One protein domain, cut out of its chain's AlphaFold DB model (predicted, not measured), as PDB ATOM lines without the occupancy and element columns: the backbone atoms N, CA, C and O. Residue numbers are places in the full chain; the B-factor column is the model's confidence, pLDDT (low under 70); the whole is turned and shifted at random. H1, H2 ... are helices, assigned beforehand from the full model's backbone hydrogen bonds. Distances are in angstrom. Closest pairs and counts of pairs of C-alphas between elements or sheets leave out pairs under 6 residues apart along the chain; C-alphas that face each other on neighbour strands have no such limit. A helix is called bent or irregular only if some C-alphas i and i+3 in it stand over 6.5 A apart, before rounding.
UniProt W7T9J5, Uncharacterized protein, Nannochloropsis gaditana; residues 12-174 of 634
ATOM      1  N   GLU A  12     263.698 198.055 174.297       97.50
ATOM      2  CA  GLU A  12     264.821 198.843 174.820       97.50
ATOM      3  C   GLU A  12     265.234 199.947 173.841       97.50
ATOM      4  O   GLU A  12     265.501 201.078 174.266       97.50
ATOM      5  N   ALA A  13     265.187 199.677 172.533       97.44
ATOM      6  CA  ALA A  13     265.366 200.712 171.517       97.44
ATOM      7  C   ALA A  13     264.304 201.814 171.639       97.44
ATOM      8  O   ALA A  13     264.643 203.002 171.590       97.44
ATOM      9  N   VAL A  14     263.035 201.452 171.867       97.94
ATOM     10  CA  VAL A  14     261.953 202.432 172.068       97.94
ATOM     11  C   VAL A  14     262.204 203.269 173.324       97.94
ATOM     12  O   VAL A  14     262.129 204.498 173.260       97.94
ATOM     13  N   LYS A  15     262.589 202.656 174.453       97.94
ATOM     14  CA  LYS A  15     262.946 203.387 175.687       97.94
ATOM     15  C   LYS A  15     264.090 204.382 175.462       97.94
ATOM     16  O   LYS A  15     263.994 205.530 175.896       97.94
ATOM     17  N   ALA A  16     265.145 203.976 174.753       98.12
ATOM     18  CA  ALA A  16     266.283 204.843 174.446       98.12
ATOM     19  C   ALA A  16     265.893 206.029 173.542       98.12
ATOM     20  O   ALA A  16     266.352 207.160 173.746       98.12
ATOM     21  N   GLN A  17     265.010 205.797 172.565       97.88
ATOM     22  CA  GLN A  17     264.457 206.856 171.717       97.88
ATOM     23  C   GLN A  17     263.601 207.829 172.527       97.88
ATOM     24  O   GLN A  17     263.807 209.037 172.434       97.88
ATOM     25  N   VAL A  18     262.709 207.323 173.380       98.25
ATOM     26  CA  VAL A  18     261.879 208.134 174.282       98.25
ATOM     27  C   VAL A  18     262.747 208.996 175.196       98.25
ATOM     28  O   VAL A  18     262.458 210.179 175.354       98.25
ATOM     29  N   ASP A  19     263.825 208.459 175.768       98.12
ATOM     30  CA  ASP A  19     264.743 209.240 176.607       98.12
ATOM     31  C   ASP A  19     265.454 210.347 175.806       98.12
ATOM     32  O   ASP A  19     265.635 211.465 176.299       98.12
ATOM     33  N   THR A  20     265.783 210.081 174.540       98.19
ATOM     34  CA  THR A  20     266.356 211.074 173.616       98.19
ATOM     35  C   THR A  20     265.345 212.172 173.253       98.19
ATOM     36  O   THR A  20     265.685 213.361 173.254       98.19
ATOM     37  N   ILE A  21     264.088 211.805 172.983       98.06
ATOM     38  CA  ILE A  21     262.983 212.736 172.702       98.06
ATOM     39  C   ILE A  21     262.669 213.567 173.947       98.06
ATOM     40  O   ILE A  21     262.549 214.789 173.861       98.06
ATOM     41  N   LEU A  22     262.638 212.946 175.126       97.94
ATOM     42  CA  LEU A  22     262.413 213.629 176.396       97.94
ATOM     43  C   LEU A  22     263.480 214.701 176.658       97.94
ATOM     44  O   LEU A  22     263.152 215.789 177.132       97.94
ATOM     45  N   ALA A  23     264.744 214.411 176.341       97.88
ATOM     46  CA  ALA A  23     265.849 215.349 176.516       97.88
ATOM     47  C   ALA A  23     265.822 216.529 175.524       97.88
ATOM     48  O   ALA A  23     266.378 217.585 175.829       97.88
ATOM     49  N   SER A  24     265.211 216.359 174.347       97.81
ATOM     50  CA  SER A  24     265.300 217.321 173.238       97.81
ATOM     51  C   SER A  24     263.999 218.071 172.932       97.81
ATOM     52  O   SER A  24     264.047 219.277 172.696       97.81
ATOM     53  N   GLN A  25     262.858 217.384 172.937       97.62
ATOM     54  CA  GLN A  25     261.551 217.890 172.492       97.62
ATOM     55  C   GLN A  25     260.567 218.047 173.662       97.62
ATOM     56  O   GLN A  25     259.817 219.019 173.722       97.62
ATOM     57  N   GLY A  26     260.664 217.174 174.670       97.69
ATOM     58  CA  GLY A  26     259.918 217.278 175.922       97.69
ATOM     59  C   GLY A  26     259.027 216.070 176.205       97.69
ATOM     60  O   GLY A  26     259.120 215.028 175.565       97.69
ATOM     61  N   VAL A  27     258.184 216.200 177.233       98.06
ATOM     62  CA  VAL A  27     257.376 215.086 177.762       98.06
ATOM     63  C   VAL A  27     256.264 214.664 176.800       98.06
ATOM     64  O   VAL A  27     256.030 213.471 176.652       98.06
ATOM     65  N   GLU A  28     255.574 215.613 176.161       97.81
ATOM     66  CA  GLU A  28     254.421 215.285 175.308       97.81
ATOM     67  C   GLU A  28     254.841 214.539 174.037       97.81
ATOM     68  O   GLU A  28     254.195 213.565 173.666       97.81
ATOM     69  N   ASP A  29     255.966 214.914 173.423       97.56
ATOM     70  CA  ASP A  29     256.492 214.197 172.256       97.56
ATOM     71  C   ASP A  29     256.967 212.785 172.630       97.56
ATOM     72  O   ASP A  29     256.744 211.832 171.889       97.56
ATOM     73  N   ALA A  30     257.550 212.619 173.822       98.25
ATOM     74  CA  ALA A  30     257.942 211.308 174.333       98.25
ATOM     75  C   ALA A  30     256.727 210.389 174.584       98.25
ATOM     76  O   ALA A  30     256.794 209.194 174.300       98.25
ATOM     77  N   ARG A  31     255.600 210.938 175.067       98.31
ATOM     78  CA  ARG A  31     254.325 210.204 175.191       98.31
ATOM     79  C   ARG A  31     253.758 209.817 173.839       98.31
ATOM     80  O   ARG A  31     253.407 208.660 173.637       98.31
ATOM     81  N   LYS A  32     253.709 210.780 172.918       97.81
ATOM     82  CA  LYS A  32     253.227 210.572 171.553       97.81
ATOM     83  C   LYS A  32     254.005 209.452 170.868       97.81
ATOM     84  O   LYS A  32     253.393 208.601 170.243       97.81
ATOM     85  N   HIS A  33     255.322 209.393 171.069       97.94
ATOM     86  CA  HIS A  33     256.158 208.313 170.540       97.94
ATOM     87  C   HIS A  33     255.782 206.936 171.103       97.94
ATOM     88  O   HIS A  33     255.688 205.978 170.339       97.94
ATOM     89  N   PHE A  34     255.517 206.818 172.412       98.25
ATOM     90  CA  PHE A  34     254.999 205.569 172.988       98.25
ATOM     91  C   PHE A  34     253.648 205.181 172.385       98.25
ATOM     92  O   PHE A  34     253.470 204.031 172.004       98.25
ATOM     93  N   GLU A  35     252.712 206.125 172.294       97.81
ATOM     94  CA  GLU A  35     251.357 205.884 171.786       97.81
ATOM     95  C   GLU A  35     251.360 205.482 170.303       97.81
ATOM     96  O   GLU A  35     250.692 204.521 169.929       97.81
ATOM     97  N   GLU A  36     252.158 206.156 169.471       97.12
ATOM     98  CA  GLU A  36     252.334 205.815 168.054       97.12
ATOM     99  C   GLU A  36     252.993 204.443 167.881       97.12
ATOM    100  O   GLU A  36     252.561 203.656 167.039       97.12
ATOM    101  N   THR A  37     253.996 204.124 168.706       97.50
ATOM    102  CA  THR A  37     254.661 202.813 168.666       97.50
ATOM    103  C   THR A  37     253.710 201.698 169.106       97.50
ATOM    104  O   THR A  37     253.618 200.681 168.426       97.50
ATOM    105  N   LEU A  38     252.958 201.901 170.195       97.44
ATOM    106  CA  LEU A  38     251.951 200.953 170.682       97.44
ATOM    107  C   LEU A  38     250.865 200.702 169.636       97.44
ATOM    108  O   LEU A  38     250.572 199.546 169.349       97.44
ATOM    109  N   SER A  39     250.312 201.762 169.033       96.19
ATOM    110  CA  SER A  39     249.315 201.629 167.963       96.19
ATOM    111  C   SER A  39     249.888 200.860 166.778       96.19
ATOM    112  O   SER A  39     249.277 199.904 166.322       96.19
ATOM    113  N   SER A  40     251.096 201.214 166.326       95.69
ATOM    114  CA  SER A  40     251.733 200.536 165.196       95.69
ATOM    115  C   SER A  40     251.984 199.051 165.461       95.69
ATOM    116  O   SER A  40     251.838 198.248 164.543       95.69
ATOM    117  N   TRP A  41     252.398 198.678 166.675       96.06
ATOM    118  CA  TRP A  41     252.652 197.282 167.038       96.06
ATOM    119  C   TRP A  41     251.352 196.491 167.214       96.06
ATOM    120  O   TRP A  41     251.286 195.337 166.797       96.06
ATOM    121  N   ALA A  42     250.314 197.109 167.784       94.88
ATOM    122  CA  ALA A  42     248.994 196.500 167.914       94.88
ATOM    123  C   ALA A  42     248.344 196.264 166.541       94.88
ATOM    124  O   ALA A  42     247.863 195.165 166.279       94.88
ATOM    125  N   ASP A  43     248.410 197.249 165.638       93.56
ATOM    126  CA  ASP A  43     247.888 197.138 164.270       93.56
ATOM    127  C   ASP A  43     248.611 196.034 163.479       93.56
ATOM    128  O   ASP A  43     247.979 195.245 162.775       93.56
ATOM    129  N   GLU A  44     249.937 195.933 163.620       92.44
ATOM    130  CA  GLU A  44     250.729 194.871 162.994       92.44
ATOM    131  C   GLU A  44     250.365 193.489 163.553       92.44
ATOM    132  O   GLU A  44     250.178 192.547 162.784       92.44
ATOM    133  N   TYR A  45     250.195 193.362 164.872       92.94
ATOM    134  CA  TYR A  45     249.745 192.117 165.494       92.94
ATOM    135  C   TYR A  45     248.346 191.709 165.004       92.94
ATOM    136  O   TYR A  45     248.139 190.555 164.621       92.94
ATOM    137  N   SER A  46     247.401 192.651 164.927       92.62
ATOM    138  CA  SER A  46     246.076 192.414 164.345       92.62
ATOM    139  C   SER A  46     246.165 191.966 162.887       92.62
ATOM    140  O   SER A  46     245.512 190.992 162.513       92.62
ATOM    141  N   ARG A  47     247.029 192.591 162.079       91.06
ATOM    142  CA  ARG A  47     247.259 192.174 160.689       91.06
ATOM    143  C   ARG A  47     247.814 190.753 160.606       91.06
ATOM    144  O   ARG A  47     247.337 189.966 159.794       91.06
ATOM    145  N   ILE A  48     248.780 190.401 161.454       89.81
ATOM    146  CA  ILE A  48     249.344 189.044 161.520       89.81
ATOM    147  C   ILE A  48     248.245 188.021 161.846       89.81
ATOM    148  O   ILE A  48     248.198 186.958 161.227       89.81
ATOM    149  N   LEU A  49     247.332 188.343 162.768       90.44
ATOM    150  CA  LEU A  49     246.197 187.479 163.096       90.44
ATOM    151  C   LEU A  49     245.197 187.322 161.940       90.44
ATOM    152  O   LEU A  49     244.645 186.235 161.776       90.44
ATOM    153  N   GLU A  50     244.963 188.374 161.153       90.88
ATOM    154  CA  GLU A  50     244.035 188.359 160.012       90.88
ATOM    155  C   GLU A  50     244.613 187.665 158.770       90.88
ATOM    156  O   GLU A  50     243.909 186.921 158.086       90.88
ATOM    157  N   GLU A  51     245.896 187.887 158.466       88.38
ATOM    158  CA  GLU A  51     246.571 187.305 157.296       88.38
ATOM    159  C   GLU A  51     246.866 185.812 157.463       88.38
ATOM    160  O   GLU A  51     247.021 185.075 156.478       88.38
ATOM    161  N   ALA A  52     246.943 185.339 158.704       86.69
ATOM    162  CA  ALA A  52     247.172 183.941 158.992       86.69
ATOM    163  C   ALA A  52     245.952 183.098 158.586       86.69
ATOM    164  O   ALA A  52     245.008 182.888 159.342       86.69
ATOM    165  N   SER A  53     246.010 182.557 157.361       78.81
ATOM    166  CA  SER A  53     245.020 181.611 156.809       78.81
ATOM    167  C   SER A  53     244.741 180.395 157.706       78.81
ATOM    168  O   SER A  53     243.706 179.743 157.574       78.81
ATOM    169  N   GLN A  54     245.665 180.091 158.618       81.25
ATOM    170  CA  GLN A  54     245.510 179.150 159.715       81.25
ATOM    171  C   GLN A  54     245.792 179.889 161.023       81.25
ATOM    172  O   GLN A  54     246.666 180.756 161.031       81.25
ATOM    173  N   PRO A  55     245.119 179.546 162.135       83.81
ATOM    174  CA  PRO A  55     245.429 180.149 163.422       83.81
ATOM    175  C   PRO A  55     246.917 179.939 163.724       83.81
ATOM    176  O   PRO A  55     247.355 178.799 163.856       83.81
ATOM    177  N   LEU A  56     247.686 181.034 163.835       85.81
ATOM    178  CA  LEU A  56     249.086 180.976 164.270       85.81
ATOM    179  C   LEU A  56     249.192 180.134 165.540       85.81
ATOM    180  O   LEU A  56     248.338 180.269 166.427       85.81
ATOM    181  N   SER A  57     250.239 179.318 165.631       90.81
ATOM    182  CA  SER A  57     250.563 178.593 166.855       90.81
ATOM    183  C   SER A  57     250.725 179.577 168.014       90.81
ATOM    184  O   SER A  57     251.223 180.687 167.827       90.81
ATOM    185  N   VAL A  58     250.334 179.169 169.223       87.38
ATOM    186  CA  VAL A  58     250.523 179.971 170.445       87.38
ATOM    187  C   VAL A  58     251.997 180.368 170.609       87.38
ATOM    188  O   VAL A  58     252.287 181.512 170.940       87.38
ATOM    189  N   ALA A  59     252.922 179.465 170.265       90.62
ATOM    190  CA  ALA A  59     254.362 179.705 170.344       90.62
ATOM    191  C   ALA A  59     254.852 180.843 169.430       90.62
ATOM    192  O   ALA A  59     255.811 181.526 169.774       90.62
ATOM    193  N   ASP A  60     254.190 181.065 168.290       89.44
ATOM    194  CA  ASP A  60     254.578 182.118 167.344       89.44
ATOM    195  C   ASP A  60     254.009 183.484 167.747       89.44
ATOM    196  O   ASP A  60     254.605 184.513 167.440       89.44
ATOM    197  N   ARG A  61     252.860 183.508 168.441       91.81
ATOM    198  CA  ARG A  61     252.205 184.747 168.903       91.81
ATOM    199  C   ARG A  61     252.816 185.286 170.188       91.81
ATOM    200  O   ARG A  61     252.925 186.498 170.350       91.81
ATOM    201  N   GLN A  62     253.225 184.387 171.078       92.81
ATOM    202  CA  GLN A  62     253.677 184.727 172.422       92.81
ATOM    203  C   GLN A  62     254.786 185.803 172.461       92.81
ATOM    204  O   GLN A  62     254.643 186.741 173.243       92.81
ATOM    205  N   PRO A  63     255.832 185.784 171.607       92.50
ATOM    206  CA  PRO A  63     256.866 186.826 171.630       92.50
ATOM    207  C   PRO A  63     256.334 188.234 171.319       92.50
ATOM    208  O   PRO A  63     256.818 189.223 171.872       92.50
ATOM    209  N   TYR A  64     255.329 188.334 170.446       92.94
ATOM    210  CA  TYR A  64     254.695 189.605 170.084       92.94
ATOM    211  C   TYR A  64     253.840 190.128 171.237       92.94
ATOM    212  O   TYR A  64     253.918 191.305 171.587       92.94
ATOM    213  N   GLU A  65     253.059 189.236 171.849       95.12
ATOM    214  CA  GLU A  65     252.227 189.552 173.011       95.12
ATOM    215  C   GLU A  65     253.088 190.024 174.191       95.12
ATOM    216  O   GLU A  65     252.807 191.066 174.788       95.12
ATOM    217  N   GLU A  66     254.193 189.326 174.468       95.88
ATOM    218  CA  GLU A  66     255.160 189.705 175.504       95.88
ATOM    219  C   GLU A  66     255.792 191.076 175.224       95.88
ATOM    220  O   GLU A  66     255.853 191.914 176.125       95.88
ATOM    221  N   SER A  67     256.179 191.347 173.973       96.56
ATOM    222  CA  SER A  67     256.779 192.628 173.576       96.56
ATOM    223  C   SER A  67     255.801 193.801 173.718       96.56
ATOM    224  O   SER A  67     256.178 194.873 174.200       96.56
ATOM    225  N   LEU A  68     254.530 193.608 173.350       97.19
ATOM    226  CA  LEU A  68     253.477 194.617 173.519       97.19
ATOM    227  C   LEU A  68     253.196 194.903 174.999       97.19
ATOM    228  O   LEU A  68     253.092 196.064 175.402       97.19
ATOM    229  N   VAL A  69     253.141 193.863 175.833       97.81
ATOM    230  CA  VAL A  69     252.980 194.014 177.286       97.81
ATOM    231  C   VAL A  69     254.185 194.730 177.900       97.81
ATOM    232  O   VAL A  69     254.010 195.635 178.720       97.81
ATOM    233  N   ASP A  70     255.406 194.393 177.484       98.00
ATOM    234  CA  ASP A  70     256.625 195.066 177.936       98.00
ATOM    235  C   ASP A  70     256.656 196.547 177.539       98.00
ATOM    236  O   ASP A  70     257.083 197.391 178.337       98.00
ATOM    237  N   LEU A  71     256.144 196.891 176.355       98.12
ATOM    238  CA  LEU A  71     256.019 198.276 175.910       98.12
ATOM    239  C   LEU A  71     254.987 199.060 176.739       98.12
ATOM    240  O   LEU A  71     255.278 200.175 177.187       98.12
ATOM    241  N   TRP A  72     253.822 198.474 177.033       98.50
ATOM    242  CA  TRP A  72     252.828 199.072 177.936       98.50
ATOM    243  C   TRP A  72     253.395 199.316 179.341       98.50
ATOM    244  O   TRP A  72     253.234 200.402 179.912       98.50
ATOM    245  N   LEU A  73     254.111 198.332 179.895       98.50
ATOM    246  CA  LEU A  73     254.774 198.454 181.194       98.50
ATOM    247  C   LEU A  73     255.870 199.527 181.178       98.50
ATOM    248  O   LEU A  73     255.998 200.285 182.146       98.50
ATOM    249  N   ALA A  74     256.624 199.644 180.082       98.56
ATOM    250  CA  ALA A  74     257.610 200.703 179.892       98.56
ATOM    251  C   ALA A  74     256.959 202.094 179.885       98.56
ATOM    252  O   ALA A  74     257.461 203.001 180.556       98.56
ATOM    253  N   TYR A  75     255.815 202.254 179.211       98.62
ATOM    254  CA  TYR A  75     255.080 203.518 179.193       98.62
ATOM    255  C   TYR A  75     254.537 203.876 180.590       98.62
ATOM    256  O   TYR A  75     254.718 204.995 181.084       98.62
ATOM    257  N   ALA A  76     253.964 202.910 181.313       98.56
ATOM    258  CA  ALA A  76     253.512 203.137 182.684       98.56
ATOM    259  C   ALA A  76     254.680 203.490 183.629       98.56
ATOM    260  O   ALA A  76     254.564 204.388 184.472       98.56
ATOM    261  N   ALA A  77     255.832 202.827 183.480       98.38
ATOM    262  CA  ALA A  77     257.052 203.130 184.227       98.38
ATOM    263  C   ALA A  77     257.595 204.534 183.911       98.38
ATOM    264  O   ALA A  77     258.018 205.252 184.823       98.38
ATOM    265  N   PHE A  78     257.522 204.961 182.650       98.44
ATOM    266  CA  PHE A  78     257.858 206.317 182.226       98.44
ATOM    267  C   PHE A  78     256.993 207.367 182.946       98.44
ATOM    268  O   PHE A  78     257.535 208.283 183.572       98.44
ATOM    269  N   GLU A  79     255.667 207.198 182.981       98.56
ATOM    270  CA  GLU A  79     254.773 208.120 183.702       98.56
ATOM    271  C   GLU A  79     255.013 208.112 185.221       98.56
ATOM    272  O   GLU A  79     254.958 209.159 185.882       98.56
ATOM    273  N   ARG A  80     255.342 206.946 185.798       98.06
ATOM    274  CA  ARG A  80     255.752 206.824 187.210       98.06
ATOM    275  C   ARG A  80     257.036 207.607 187.485       98.06
ATOM    276  O   ARG A  80     257.093 208.333 188.480       98.06
ATOM    277  N   ARG A  81     258.038 207.521 186.601       97.75
ATOM    278  CA  ARG A  81     259.312 208.261 186.696       97.75
ATOM    279  C   ARG A  81     259.086 209.774 186.666       97.75
ATOM    280  O   ARG A  81     259.694 210.498 187.451       97.75
ATOM    281  N   LEU A  82     258.140 210.240 185.850       97.69
ATOM    282  CA  LEU A  82     257.700 211.641 185.804       97.69
ATOM    283  C   LEU A  82     256.786 212.051 186.973       97.69
ATOM    284  O   LEU A  82     256.374 213.208 187.063       97.69
ATOM    285  N   ARG A  83     256.464 211.121 187.884       97.69
ATOM    286  CA  ARG A  83     255.532 211.298 189.013       97.69
ATOM    287  C   ARG A  83     254.118 211.705 188.578       97.69
ATOM    288  O   ARG A  83     253.365 212.280 189.369       97.69
ATOM    289  N   GLN A  84     253.726 211.372 187.350       97.94
ATOM    290  CA  GLN A  84     252.406 211.654 186.788       97.94
ATOM    291  C   GLN A  84     251.435 210.514 187.094       97.94
ATOM    292  O   GLN A  84     250.950 209.799 186.226       97.94
ATOM    293  N   TRP A  85     251.116 210.344 188.377       97.38
ATOM    294  CA  TRP A  85     250.369 209.181 188.874       97.38
ATOM    295  C   TRP A  85     249.004 208.977 188.220       97.38
ATOM    296  O   TRP A  85     248.588 207.842 188.026       97.38
ATOM    297  N   LYS A  86     248.291 210.065 187.906       97.44
ATOM    298  CA  LYS A  86     246.995 209.980 187.220       97.44
ATOM    299  C   LYS A  86     247.155 209.475 185.789       97.44
ATOM    300  O   LYS A  86     246.305 208.725 185.333       97.44
ATOM    301  N   GLN A  87     248.228 209.879 185.113       98.25
ATOM    302  CA  GLN A  87     248.518 209.428 183.760       98.25
ATOM    303  C   GLN A  87     248.974 207.968 183.768       98.25
ATOM    304  O   GLN A  87     248.441 207.190 182.997       98.25
ATOM    305  N   ALA A  88     249.818 207.557 184.721       98.31
ATOM    306  CA  ALA A  88     250.177 206.147 184.897       98.31
ATOM    307  C   ALA A  88     248.942 205.246 185.108       98.31
ATOM    308  O   ALA A  88     248.851 204.193 184.493       98.31
ATOM    309  N   VAL A  89     247.958 205.678 185.919       98.38
ATOM    310  CA  VAL A  89     246.665 204.968 186.046       98.38
ATOM    311  C   VAL A  89     245.965 204.856 184.692       98.38
ATOM    312  O   VAL A  89     245.499 203.778 184.356       98.38
ATOM    313  N   LYS A  90     245.890 205.945 183.914       98.31
ATOM    314  CA  LYS A  90     245.262 205.911 182.585       98.31
ATOM    315  C   LYS A  90     245.965 204.935 181.646       98.31
ATOM    316  O   LYS A  90     245.275 204.175 180.988       98.31
ATOM    317  N   VAL A  91     247.300 204.932 181.627       98.50
ATOM    318  CA  VAL A  91     248.089 203.996 180.811       98.50
ATOM    319  C   VAL A  91     247.777 202.550 181.201       98.50
ATOM    320  O   VAL A  91     247.516 201.742 180.320       98.50
ATOM    321  N   PHE A  92     247.714 202.231 182.499       98.62
ATOM    322  CA  PHE A  92     247.314 200.892 182.943       98.62
ATOM    323  C   PHE A  92     245.874 200.533 182.547       98.62
ATOM    324  O   PHE A  92     245.655 199.444 182.038       98.62
ATOM    325  N   GLU A  93     244.901 201.429 182.738       98.25
ATOM    326  CA  GLU A  93     243.504 201.164 182.350       98.25
ATOM    327  C   GLU A  93     243.361 200.953 180.835       98.25
ATOM    328  O   GLU A  93     242.669 200.029 180.403       98.25
ATOM    329  N   SER A  94     244.057 201.761 180.028       98.00
ATOM    330  CA  SER A  94     244.143 201.576 178.576       98.00
ATOM    331  C   SER A  94     244.759 200.223 178.229       98.00
ATOM    332  O   SER A  94     244.158 199.481 177.463       98.00
ATOM    333  N   ALA A  95     245.879 199.855 178.858       97.94
ATOM    334  CA  ALA A  95     246.531 198.569 178.632       97.94
ATOM    335  C   ALA A  95     245.625 197.382 179.016       97.94
ATOM    336  O   ALA A  95     245.575 196.392 178.304       97.94
ATOM    337  N   THR A  96     244.845 197.481 180.100       97.75
ATOM    338  CA  THR A  96     243.892 196.422 180.497       97.75
ATOM    339  C   THR A  96     242.634 196.347 179.627       97.75
ATOM    340  O   THR A  96     241.849 195.419 179.787       97.75
ATOM    341  N   THR A  97     242.408 197.338 178.760       96.88
ATOM    342  CA  THR A  97     241.315 197.352 177.769       96.88
ATOM    343  C   THR A  97     241.801 196.879 176.394       96.88
ATOM    344  O   THR A  97     240.996 196.628 175.502       96.88
ATOM    345  N   ASP A  98     243.118 196.781 176.209       96.31
ATOM    346  CA  ASP A  98     243.737 196.266 174.997       96.31
ATOM    347  C   ASP A  98     243.617 194.734 174.934       96.31
ATOM    348  O   ASP A  98     243.690 194.060 175.961       96.31
ATOM    349  N   VAL A  99     243.470 194.173 173.730       93.50
ATOM    350  CA  VAL A  99     243.120 192.752 173.512       93.50
ATOM    351  C   VAL A  99     244.144 191.798 174.136       93.50
ATOM    352  O   VAL A  99     243.791 190.725 174.628       93.50
ATOM    353  N   ILE A 100     245.418 192.190 174.111       94.69
ATOM    354  CA  ILE A 100     246.532 191.409 174.658       94.69
ATOM    355  C   ILE A 100     246.706 191.686 176.151       94.69
ATOM    356  O   ILE A 100     246.885 190.765 176.952       94.69
ATOM    357  N   GLY A 101     246.645 192.962 176.542       93.44
ATOM    358  CA  GLY A 101     246.847 193.358 177.931       93.44
ATOM    359  C   GLY A 101     245.753 192.826 178.856       93.44
ATOM    360  O   GLY A 101     246.057 192.403 179.971       93.44
ATOM    361  N   GLU A 102     244.510 192.751 178.378       95.88
ATOM    362  CA  GLU A 102     243.379 192.164 179.101       95.88
ATOM    363  C   GLU A 102     243.667 190.714 179.536       95.88
ATOM    364  O   GLU A 102     243.381 190.336 180.675       95.88
ATOM    365  N   LYS A 103     244.320 189.940 178.664       95.56
ATOM    366  CA  LYS A 103     244.590 188.508 178.849       95.56
ATOM    367  C   LYS A 103     245.891 188.199 179.571       95.56
ATOM    368  O   LYS A 103     246.121 187.043 179.877       95.56
ATOM    369  N   THR A 104     246.737 189.190 179.847       96.88
ATOM    370  CA  THR A 104     248.077 188.933 180.385       96.88
ATOM    371  C   THR A 104     248.159 189.237 181.876       96.88
ATOM    372  O   THR A 104     248.205 190.398 182.293       96.88
ATOM    373  N   SER A 105     248.283 188.198 182.706       97.81
ATOM    374  CA  SER A 105     248.396 188.350 184.172       97.81
ATOM    375  C   SER A 105     249.508 189.309 184.630       97.81
ATOM    376  O   SER A 105     249.307 190.100 185.554       97.81
ATOM    377  N   ARG A 106     250.671 189.302 183.964       97.88
ATOM    378  CA  ARG A 106     251.830 190.150 184.302       97.88
ATOM    379  C   ARG A 106     251.492 191.647 184.334       97.88
ATOM    380  O   ARG A 106     251.948 192.352 185.237       97.88
ATOM    381  N   LEU A 107     250.671 192.129 183.397       98.31
ATOM    382  CA  LEU A 107     250.231 193.526 183.348       98.31
ATOM    383  C   LEU A 107     249.373 193.880 184.574       98.31
ATOM    384  O   LEU A 107     249.605 194.894 185.240       98.31
ATOM    385  N   TRP A 108     248.414 193.014 184.905       98.50
ATOM    386  CA  TRP A 108     247.529 193.170 186.059       98.50
ATOM    387  C   TRP A 108     248.286 193.154 187.392       98.50
ATOM    388  O   TRP A 108     247.990 193.962 188.279       98.50
ATOM    389  N   VAL A 109     249.294 192.283 187.529       98.44
ATOM    390  CA  VAL A 109     250.172 192.233 188.710       98.44
ATOM    391  C   VAL A 109     250.871 193.575 188.920       98.44
ATOM    392  O   VAL A 109     250.799 194.140 190.016       98.44
ATOM    393  N   GLU A 110     251.496 194.122 187.878       98.50
ATOM    394  CA  GLU A 110     252.178 195.418 187.954       98.50
ATOM    395  C   GLU A 110     251.206 196.571 188.238       98.50
ATOM    396  O   GLU A 110     251.525 197.466 189.031       98.50
ATOM    397  N   TYR A 111     249.985 196.526 187.698       98.56
ATOM    398  CA  TYR A 111     248.970 197.531 188.007       98.56
ATOM    399  C   TYR A 111     248.524 197.479 189.484       98.56
ATOM    400  O   TYR A 111     248.435 198.508 190.173       98.56
ATOM    401  N   GLY A 112     248.310 196.275 190.021       98.31
ATOM    402  CA  GLY A 112     248.004 196.064 191.435       98.31
ATOM    403  C   GLY A 112     249.143 196.521 192.356       98.31
ATOM    404  O   GLY A 112     248.906 197.258 193.325       98.31
ATOM    405  N   ARG A 113     250.394 196.183 192.012       98.19
ATOM    406  CA  ARG A 113     251.605 196.624 192.730       98.19
ATOM    407  C   ARG A 113     251.738 198.141 192.728       98.19
ATOM    408  O   ARG A 113     251.951 198.732 193.786       98.19
ATOM    409  N   PHE A 114     251.508 198.787 191.590       98.25
ATOM    410  CA  PHE A 114     251.486 200.242 191.487       98.25
ATOM    411  C   PHE A 114     250.449 200.880 192.434       98.25
ATOM    412  O   PHE A 114     250.749 201.845 193.147       98.25
ATOM    413  N   CYS A 115     249.236 200.325 192.511       98.00
ATOM    414  CA  CYS A 115     248.219 200.794 193.458       98.00
ATOM    415  C   CYS A 115     248.646 200.596 194.925       98.00
ATOM    416  O   CYS A 115     248.379 201.462 195.769       98.00
ATOM    417  N   ARG A 116     249.334 199.488 195.229       96.88
ATOM    418  CA  ARG A 116     249.874 199.165 196.559       96.88
ATOM    419  C   ARG A 116     250.979 200.132 196.980       96.88
ATOM    420  O   ARG A 116     250.884 200.709 198.061       96.88
ATOM    421  N   GLU A 117     251.969 200.378 196.123       96.62
ATOM    422  CA  GLU A 117     253.054 201.350 196.356       96.62
ATOM    423  C   GLU A 117     252.517 202.753 196.673       96.62
ATOM    424  O   GLU A 117     253.080 203.505 197.468       96.62
ATOM    425  N   ARG A 118     251.377 203.102 196.075       96.31
ATOM    426  CA  ARG A 118     250.659 204.361 196.295       96.31
ATOM    427  C   ARG A 118     249.868 204.419 197.608       96.31
ATOM    428  O   ARG A 118     249.204 205.431 197.847       96.31
ATOM    429  N   GLY A 119     249.875 203.358 198.413       95.44
ATOM    430  CA  GLY A 119     249.070 203.216 199.629       95.44
ATOM    431  C   GLY A 119     247.571 203.044 199.362       95.44
ATOM    432  O   GLY A 119     246.760 203.157 200.281       95.44
ATOM    433  N   LYS A 120     247.165 202.783 198.112       96.38
ATOM    434  CA  LYS A 120     245.759 202.634 197.706       96.38
ATOM    435  C   LYS A 120     245.351 201.160 197.660       96.38
ATOM    436  O   LYS A 120     244.915 200.658 196.628       96.38
ATOM    437  N   PHE A 121     245.448 200.472 198.796       95.19
ATOM    438  CA  PHE A 121     245.151 199.035 198.900       95.19
ATOM    439  C   PHE A 121     243.749 198.648 198.417       95.19
ATOM    440  O   PHE A 121     243.593 197.621 197.769       95.19
ATOM    441  N   ALA A 122     242.733 199.476 198.685       94.25
ATOM    442  CA  ALA A 122     241.371 199.215 198.214       94.25
ATOM    443  C   ALA A 122     241.278 199.202 196.678       94.25
ATOM    444  O   ALA A 122     240.499 198.439 196.117       94.25
ATOM    445  N   ASN A 123     242.086 200.018 195.992       96.38
ATOM    446  CA  ASN A 123     242.144 200.003 194.533       96.38
ATOM    447  C   ASN A 123     242.920 198.787 194.031       96.38
ATOM    448  O   ASN A 123     242.451 198.140 193.107       96.38
ATOM    449  N   ALA A 124     244.046 198.441 194.665       97.31
ATOM    450  CA  ALA A 124     244.799 197.234 194.314       97.31
ATOM    451  C   ALA A 124     243.915 195.978 194.408       97.31
ATOM    452  O   ALA A 124     243.868 195.192 193.474       97.31
ATOM    453  N   GLN A 125     243.133 195.848 195.486       96.25
ATOM    454  CA  GLN A 125     242.151 194.772 195.641       96.25
ATOM    455  C   GLN A 125     241.138 194.736 194.488       96.25
ATOM    456  O   GLN A 125     240.886 193.669 193.944       96.25
ATOM    457  N   LYS A 126     240.574 195.886 194.093       96.81
ATOM    458  CA  LYS A 126     239.650 195.952 192.947       96.81
ATOM    459  C   LYS A 126     240.317 195.510 191.643       96.81
ATOM    460  O   LYS A 126     239.687 194.802 190.872       96.81
ATOM    461  N   VAL A 127     241.569 195.915 191.417       98.19
ATOM    462  CA  VAL A 127     242.348 195.529 190.231       98.19
ATOM    463  C   VAL A 127     242.576 194.018 190.202       98.19
ATOM    464  O   VAL A 127     242.304 193.399 189.183       98.19
ATOM    465  N   TYR A 128     242.994 193.409 191.317       98.06
ATOM    466  CA  TYR A 128     243.202 191.960 191.382       98.06
ATOM    467  C   TYR A 128     241.906 191.171 191.178       98.06
ATOM    468  O   TYR A 128     241.902 190.210 190.421       98.06
ATOM    469  N   LEU A 129     240.801 191.587 191.803       96.06
ATOM    470  CA  LEU A 129     239.511 190.913 191.616       96.06
ATOM    471  C   LEU A 129     239.024 191.011 190.165       96.06
ATOM    472  O   LEU A 129     238.637 189.998 189.595       96.06
ATOM    473  N   ARG A 130     239.133 192.195 189.546       97.50
ATOM    474  CA  ARG A 130     238.812 192.380 188.122       97.50
ATOM    475  C   ARG A 130     239.683 191.496 187.227       97.50
ATOM    476  O   ARG A 130     239.169 190.907 186.291       97.50
ATOM    477  N   ALA A 131     240.978 191.377 187.520       97.56
ATOM    478  CA  ALA A 131     241.875 190.520 186.750       97.56
ATOM    479  C   ALA A 131     241.448 189.043 186.806       97.56
ATOM    480  O   ALA A 131     241.431 188.373 185.783       97.56
ATOM    481  N   VAL A 132     241.050 188.536 187.980       96.31
ATOM    482  CA  VAL A 132     240.581 187.145 188.119       96.31
ATOM    483  C   VAL A 132     239.313 186.878 187.304       96.31
ATOM    484  O   VAL A 132     239.168 185.785 186.769       96.31
ATOM    485  N   GLU A 133     238.407 187.853 187.207       95.00
ATOM    486  CA  GLU A 133     237.166 187.732 186.425       95.00
ATOM    487  C   GLU A 133     237.415 187.673 184.912       95.00
ATOM    488  O   GLU A 133     236.606 187.109 184.180       95.00
ATOM    489  N   VAL A 134     238.509 188.280 184.455       95.69
ATOM    490  CA  VAL A 134     238.794 188.514 183.038       95.69
ATOM    491  C   VAL A 134     239.781 187.497 182.458       95.69
ATOM    492  O   VAL A 134     239.688 187.150 181.287       95.69
ATOM    493  N   LEU A 135     240.729 187.005 183.259       95.50
ATOM    494  CA  LEU A 135     241.745 186.058 182.796       95.50
ATOM    495  C   LEU A 135     241.143 184.670 182.562       95.50
ATOM    496  O   LEU A 135     240.571 184.063 183.472       95.50
ATOM    497  N   ASP A 136     241.347 184.134 181.360       92.88
ATOM    498  CA  ASP A 136     240.763 182.863 180.924       92.88
ATOM    499  C   ASP A 136     241.475 181.644 181.523       92.88
ATOM    500  O   ASP A 136     240.841 180.634 181.852       92.88
ATOM    501  N   THR A 137     242.796 181.723 181.709       93.44
ATOM    502  CA  THR A 137     243.592 180.568 182.128       93.44
ATOM    503  C   THR A 137     243.712 180.467 183.649       93.44
ATOM    504  O   THR A 137     243.909 181.448 184.370       93.44
ATOM    505  N   LYS A 138     243.617 179.237 184.166       93.12
ATOM    506  CA  LYS A 138     243.746 178.971 185.606       93.12
ATOM    507  C   LYS A 138     245.116 179.390 186.146       93.12
ATOM    508  O   LYS A 138     245.179 180.019 187.195       93.12
ATOM    509  N   ALA A 139     246.186 179.103 185.404       95.25
ATOM    510  CA  ALA A 139     247.551 179.454 185.795       95.25
ATOM    511  C   ALA A 139     247.727 180.968 186.006       95.25
ATOM    512  O   ALA A 139     248.361 181.399 186.970       95.25
ATOM    513  N   GLU A 140     247.121 181.785 185.145       95.75
ATOM    514  CA  GLU A 140     247.156 183.240 185.267       95.75
ATOM    515  C   GLU A 140     246.321 183.752 186.436       95.75
ATOM    516  O   GLU A 140     246.785 184.604 187.197       95.75
ATOM    517  N   ARG A 141     245.118 183.200 186.638       95.69
ATOM    518  CA  ARG A 141     244.300 183.520 187.817       95.69
ATOM    519  C   ARG A 141     245.019 183.156 189.115       95.69
ATOM    520  O   ARG A 141     245.010 183.951 190.053       95.69
ATOM    521  N   ASP A 142     245.685 182.004 189.171       95.81
ATOM    522  CA  ASP A 142     246.461 181.568 190.335       95.81
ATOM    523  C   ASP A 142     247.643 182.508 190.618       95.81
ATOM    524  O   ASP A 142     247.902 182.848 191.779       95.81
ATOM    525  N   MET A 143     248.303 183.018 189.571       97.00
ATOM    526  CA  MET A 143     249.332 184.052 189.713       97.00
ATOM    527  C   MET A 143     248.756 185.327 190.347       97.00
ATOM    528  O   MET A 143     249.319 185.830 191.323       97.00
ATOM    529  N   ILE A 144     247.599 185.808 189.882       98.06
ATOM    530  CA  ILE A 144     246.923 186.972 190.479       98.06
ATOM    531  C   ILE A 144     246.536 186.720 191.937       98.06
ATOM    532  O   ILE A 144     246.743 187.588 192.789       98.06
ATOM    533  N   TRP A 145     246.006 185.538 192.250       97.25
ATOM    534  CA  TRP A 145     245.641 185.178 193.617       97.25
ATOM    535  C   TRP A 145     246.840 185.157 194.562       97.25
ATOM    536  O   TRP A 145     246.729 185.629 195.697       97.25
ATOM    537  N   SER A 146     247.982 184.646 194.099       97.12
ATOM    538  CA  SER A 146     249.218 184.628 194.883       97.12
ATOM    539  C   SER A 146     249.699 186.048 195.214       97.12
ATOM    540  O   SER A 146     249.926 186.366 196.383       97.12
ATOM    541  N   GLU A 147     249.720 186.949 194.229       97.88
ATOM    542  CA  GLU A 147     250.108 188.354 194.411       97.88
ATOM    543  C   GLU A 147     249.119 189.126 195.290       97.88
ATOM    544  O   GLU A 147     249.513 189.960 196.113       97.88
ATOM    545  N   PHE A 148     247.822 188.840 195.164       97.00
ATOM    546  CA  PHE A 148     246.808 189.459 196.009       97.00
ATOM    547  C   PHE A 148     246.963 189.023 197.474       97.00
ATOM    548  O   PHE A 148     246.904 189.860 198.382       97.00
ATOM    549  N   LEU A 149     247.245 187.743 197.720       96.44
ATOM    550  CA  LEU A 149     247.541 187.231 199.056       96.44
ATOM    551  C   LEU A 149     248.783 187.905 199.658       96.44
ATOM    552  O   LEU A 149     248.748 188.341 200.811       96.44
ATOM    553  N   GLU A 150     249.858 188.061 198.883       96.12
ATOM    554  CA  GLU A 150     251.046 188.800 199.322       96.12
ATOM    555  C   GLU A 150     250.734 190.269 199.636       96.12
ATOM    556  O   GLU A 150     251.182 190.805 200.654       96.12
ATOM    557  N   ALA A 151     249.919 190.928 198.807       95.38
ATOM    558  CA  ALA A 151     249.494 192.304 199.039       95.38
ATOM    559  C   ALA A 151     248.673 192.464 200.331       95.38
ATOM    560  O   ALA A 151     248.804 193.488 201.011       95.38
ATOM    561  N   LEU A 152     247.853 191.471 200.689       94.69
ATOM    562  CA  LEU A 152     247.107 191.453 201.948       94.69
ATOM    563  C   LEU A 152     248.026 191.233 203.151       94.69
ATOM    564  O   LEU A 152     247.927 191.989 204.119       94.69
ATOM    565  N   LYS A 153     248.965 190.283 203.064       94.44
ATOM    566  CA  LYS A 153     249.974 190.042 204.110       94.44
ATOM    567  C   LYS A 153     250.819 191.291 204.369       94.44
ATOM    568  O   LYS A 153     251.017 191.678 205.517       94.44
ATOM    569  N   ALA A 154     251.232 191.990 203.311       94.12
ATOM    570  CA  ALA A 154     252.014 193.223 203.413       94.12
ATOM    571  C   ALA A 154     251.264 194.389 204.087       94.12
ATOM    572  O   ALA A 154     251.895 195.301 204.618       94.12
ATOM    573  N   LYS A 155     249.922 194.393 204.071       93.81
ATOM    574  CA  LYS A 155     249.112 195.456 204.686       93.81
ATOM    575  C   LYS A 155     249.086 195.370 206.221       93.81
ATOM    576  O   LYS A 155     248.870 196.399 206.858       93.81
ATOM    577  N   GLY A 156     249.289 194.180 206.802       88.75
ATOM    578  CA  GLY A 156     249.420 193.968 208.252       88.75
ATOM    579  C   GLY A 156     248.243 194.477 209.097       88.75
ATOM    580  O   GLY A 156     248.455 195.097 210.137       88.75
ATOM    581  N   GLY A 157     247.003 194.305 208.627       83.62
ATOM    582  CA  GLY A 157     245.809 194.780 209.336       83.62
ATOM    583  C   GLY A 157     245.223 193.723 210.287       83.62
ATOM    584  O   GLY A 157     245.342 192.538 209.996       83.62
ATOM    585  N   PRO A 158     244.491 194.117 211.351       75.44
ATOM    586  CA  PRO A 158     243.925 193.215 212.374       75.44
ATOM    587  C   PRO A 158     242.787 192.279 211.894       75.44
ATOM    588  O   PRO A 158     241.921 191.887 212.665       75.44
ATOM    589  N   GLY A 159     242.761 191.925 210.613       78.50
ATOM    590  CA  GLY A 159     241.870 190.922 210.025       78.50
ATOM    591  C   GLY A 159     242.534 190.091 208.924       78.50
ATOM    592  O   GLY A 159     241.865 189.271 208.309       78.50
ATOM    593  N   THR A 160     243.826 190.309 208.649       84.50
ATOM    594  CA  THR A 160     244.621 189.460 207.743       84.50
ATOM    595  C   THR A 160     245.392 188.375 208.493       84.50
ATOM    596  O   THR A 160     245.936 187.470 207.864       84.50
ATOM    597  N   ASP A 161     245.416 188.449 209.827       82.75
ATOM    598  CA  ASP A 161     246.056 187.475 210.708       82.75
ATOM    599  C   ASP A 161     245.247 186.169 210.674       82.75
ATOM    600  O   ASP A 161     244.235 186.023 211.356       82.75
ATOM    601  N   GLY A 162     245.652 185.247 209.802       88.62
ATOM    602  CA  GLY A 162     244.990 183.956 209.595       88.62
ATOM    603  C   GLY A 162     244.743 183.593 208.131       88.62
ATOM    604  O   GLY A 162     244.376 182.454 207.860       88.62
ATOM    605  N   ILE A 163     244.968 184.518 207.189       91.94
ATOM    606  CA  ILE A 163     244.905 184.225 205.750       91.94
ATOM    607  C   ILE A 163     246.319 183.885 205.265       91.94
ATOM    608  O   ILE A 163     247.097 184.746 204.850       91.94
ATOM    609  N   GLU A 164     246.675 182.610 205.357       93.38
ATOM    610  CA  GLU A 164     247.978 182.092 204.948       93.38
ATOM    611  C   GLU A 164     247.967 181.529 203.528       93.38
ATOM    612  O   GLU A 164     249.004 181.596 202.858       93.38
ATOM    613  N   THR A 165     246.813 181.036 203.064       95.31
ATOM    614  CA  THR A 165     246.661 180.330 201.785       95.31
ATOM    615  C   THR A 165     245.670 181.012 200.839       95.31
ATOM    616  O   THR A 165     244.762 181.735 201.255       95.31
ATOM    617  N   VAL A 166     245.825 180.752 199.535       92.12
ATOM    618  CA  VAL A 166     244.899 181.236 198.495       92.12
ATOM    619  C   VAL A 166     243.486 180.683 198.706       92.12
ATOM    620  O   VAL A 166     242.518 181.418 198.540       92.12
ATOM    621  N   ALA A 167     243.354 179.430 199.151       92.69
ATOM    622  CA  ALA A 167     242.058 178.815 199.442       92.69
ATOM    623  C   ALA A 167     241.294 179.566 200.546       92.69
ATOM    624  O   ALA A 167     240.107 179.845 200.403       92.69
ATOM    625  N   GLN A 168     241.981 179.984 201.618       92.94
ATOM    626  CA  GLN A 168     241.374 180.796 202.682       92.94
ATOM    627  C   GLN A 168     240.927 182.169 202.170       92.94
ATOM    628  O   GLN A 168     239.869 182.658 202.563       92.94
ATOM    629  N   LEU A 169     241.713 182.786 201.280       92.38
ATOM    630  CA  LEU A 169     241.360 184.058 200.650       92.38
ATOM    631  C   LEU A 169     240.117 183.920 199.757       92.38
ATOM    632  O   LEU A 169     239.189 184.717 199.892       92.38
ATOM    633  N   LYS A 170     240.076 182.895 198.895       92.31
ATOM    634  CA  LYS A 170     238.917 182.572 198.044       92.31
ATOM    635  C   LYS A 170     237.663 182.326 198.898       92.31
ATOM    636  O   LYS A 170     236.635 182.963 198.670       92.31
ATOM    637  N   ALA A 171     237.782 181.522 199.959       92.12
ATOM    638  CA  ALA A 171     236.694 181.240 200.896       92.12
ATOM    639  C   ALA A 171     236.196 182.494 201.636       92.12
ATOM    640  O   ALA A 171     234.991 182.695 201.770       92.12
ATOM    641  N   MET A 172     237.102 183.376 202.076       89.56
ATOM    642  CA  MET A 172     236.733 184.639 202.729       89.56
ATOM    643  C   MET A 172     235.949 185.566 201.792       89.56
ATOM    644  O   MET A 172     235.067 186.300 202.239       89.56
ATOM    645  N   LEU A 173     236.260 185.542 200.496       89.81
ATOM    646  CA  LEU A 173     235.543 186.307 199.477       89.81
ATOM    647  C   LEU A 173     234.236 185.632 199.035       89.81
ATOM    648  O   LEU A 173     233.502 186.214 198.239       89.81
ATOM    649  N   GLY A 174     233.930 184.440 199.559       90.94
ATOM    650  CA  GLY A 174     232.750 183.668 199.181       90.94
ATOM    651  C   GLY A 174     232.807 183.144 197.747       90.94
ATOM    652  O   GLY A 174     231.757 182.914 197.157       90.94
TER     653      GLY A 174
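What this domain is: This is residues 12 to 174 of the 634 residues of an uncharacterized protein of Nannochloropsis gaditana (UniProt W7T9J5). Seven helices stand side by side in a flat, up-and-down bundle, zigzagging between two staggered rows: H1, H3, H6 and H8 run one way in one row, and H2, H4 and H7 run back in the other. Short H9 lies crosswise beside H8 at one end of the slab, little H5 joins H4 to H6, and residues 50 to 55, at the turn from H2 to H3, stick out. The printed part has 163 residues with nine named helices, H1 to H9 in order, and no named strand; the class is all helix. It is only just compact, close to loose, with a radius of gyration of the C-alphas of 17.8 A, and is flat, spanning 51 by 44 by 20 A.

Where its parts are: H1, residues 12 to 24, begins at C-alpha 12 (264.821, 198.843, 174.820). H2, residues 27 to 51, is the longest helix by residues, 36.2 A from first to last C-alpha. H3, residues 58 to 81, measures 33.8 A and is only just irregular: C-alphas 60 and 63 are 6.8 A apart. H4 is residues 85 to 97, H5 99 to 103 and H6 105 to 117, beginning at C-alpha 105 (248.396, 188.350, 184.172). H7, residues 121 to 134, measures 20.1 A, and H8, residues 138 to 155, 25.8 A. H9, residues 166 to 172, ends at C-alpha 172 (236.733, 184.639, 202.729).

How they stand to each other: H1 and H2 form a helical hairpin at a shallow tilt of 29 degrees; H2 touches H1 with residues 27 to 34 alone, and the closest C-alphas, Val 18 and Ala 30, are 5.1 A apart. H2 and H3 form another, at 13 degrees, closest at the C-alphas of Phe 34 and Tyr 75, 6.5 A. H3 touches H4 with residues 72 to 80 alone, closest at the C-alphas of Ala 76 and Ala 88, 5.0 A. H3 and H6, the hubs, touch four helices each, but only just touch each other, with 3 pairs of C-alphas within 8 A. H6 and H7 run opposite ways at 11 degrees, with the C-alphas of Gly 112 and Ala 124 closest at 4.5 A. H7 and H8 form a hairpin, closest at the C-alphas of Val 132 and Arg 141, 5.2 A. H9 touches H8, only just about perpendicular at 72 degrees, closest at the C-alphas of Trp 145 and Val 166, 6.3 A. Every O i to N i+4 pair is within hydrogen-bond range in H1, H2, H4, H6, H7, H8 and H9; H3 has 18 of 20, and H5 0 of 1, with 1 of 2 O i to N i+3 pairs.

The domain as a whole: The C-alphas farthest apart, of Ser 53 and Pro 158, are 56.8 A apart. The printed part has no cut, and no link is long. Mean pLDDT of the printed part is 95.1, and no printed residue is under 70.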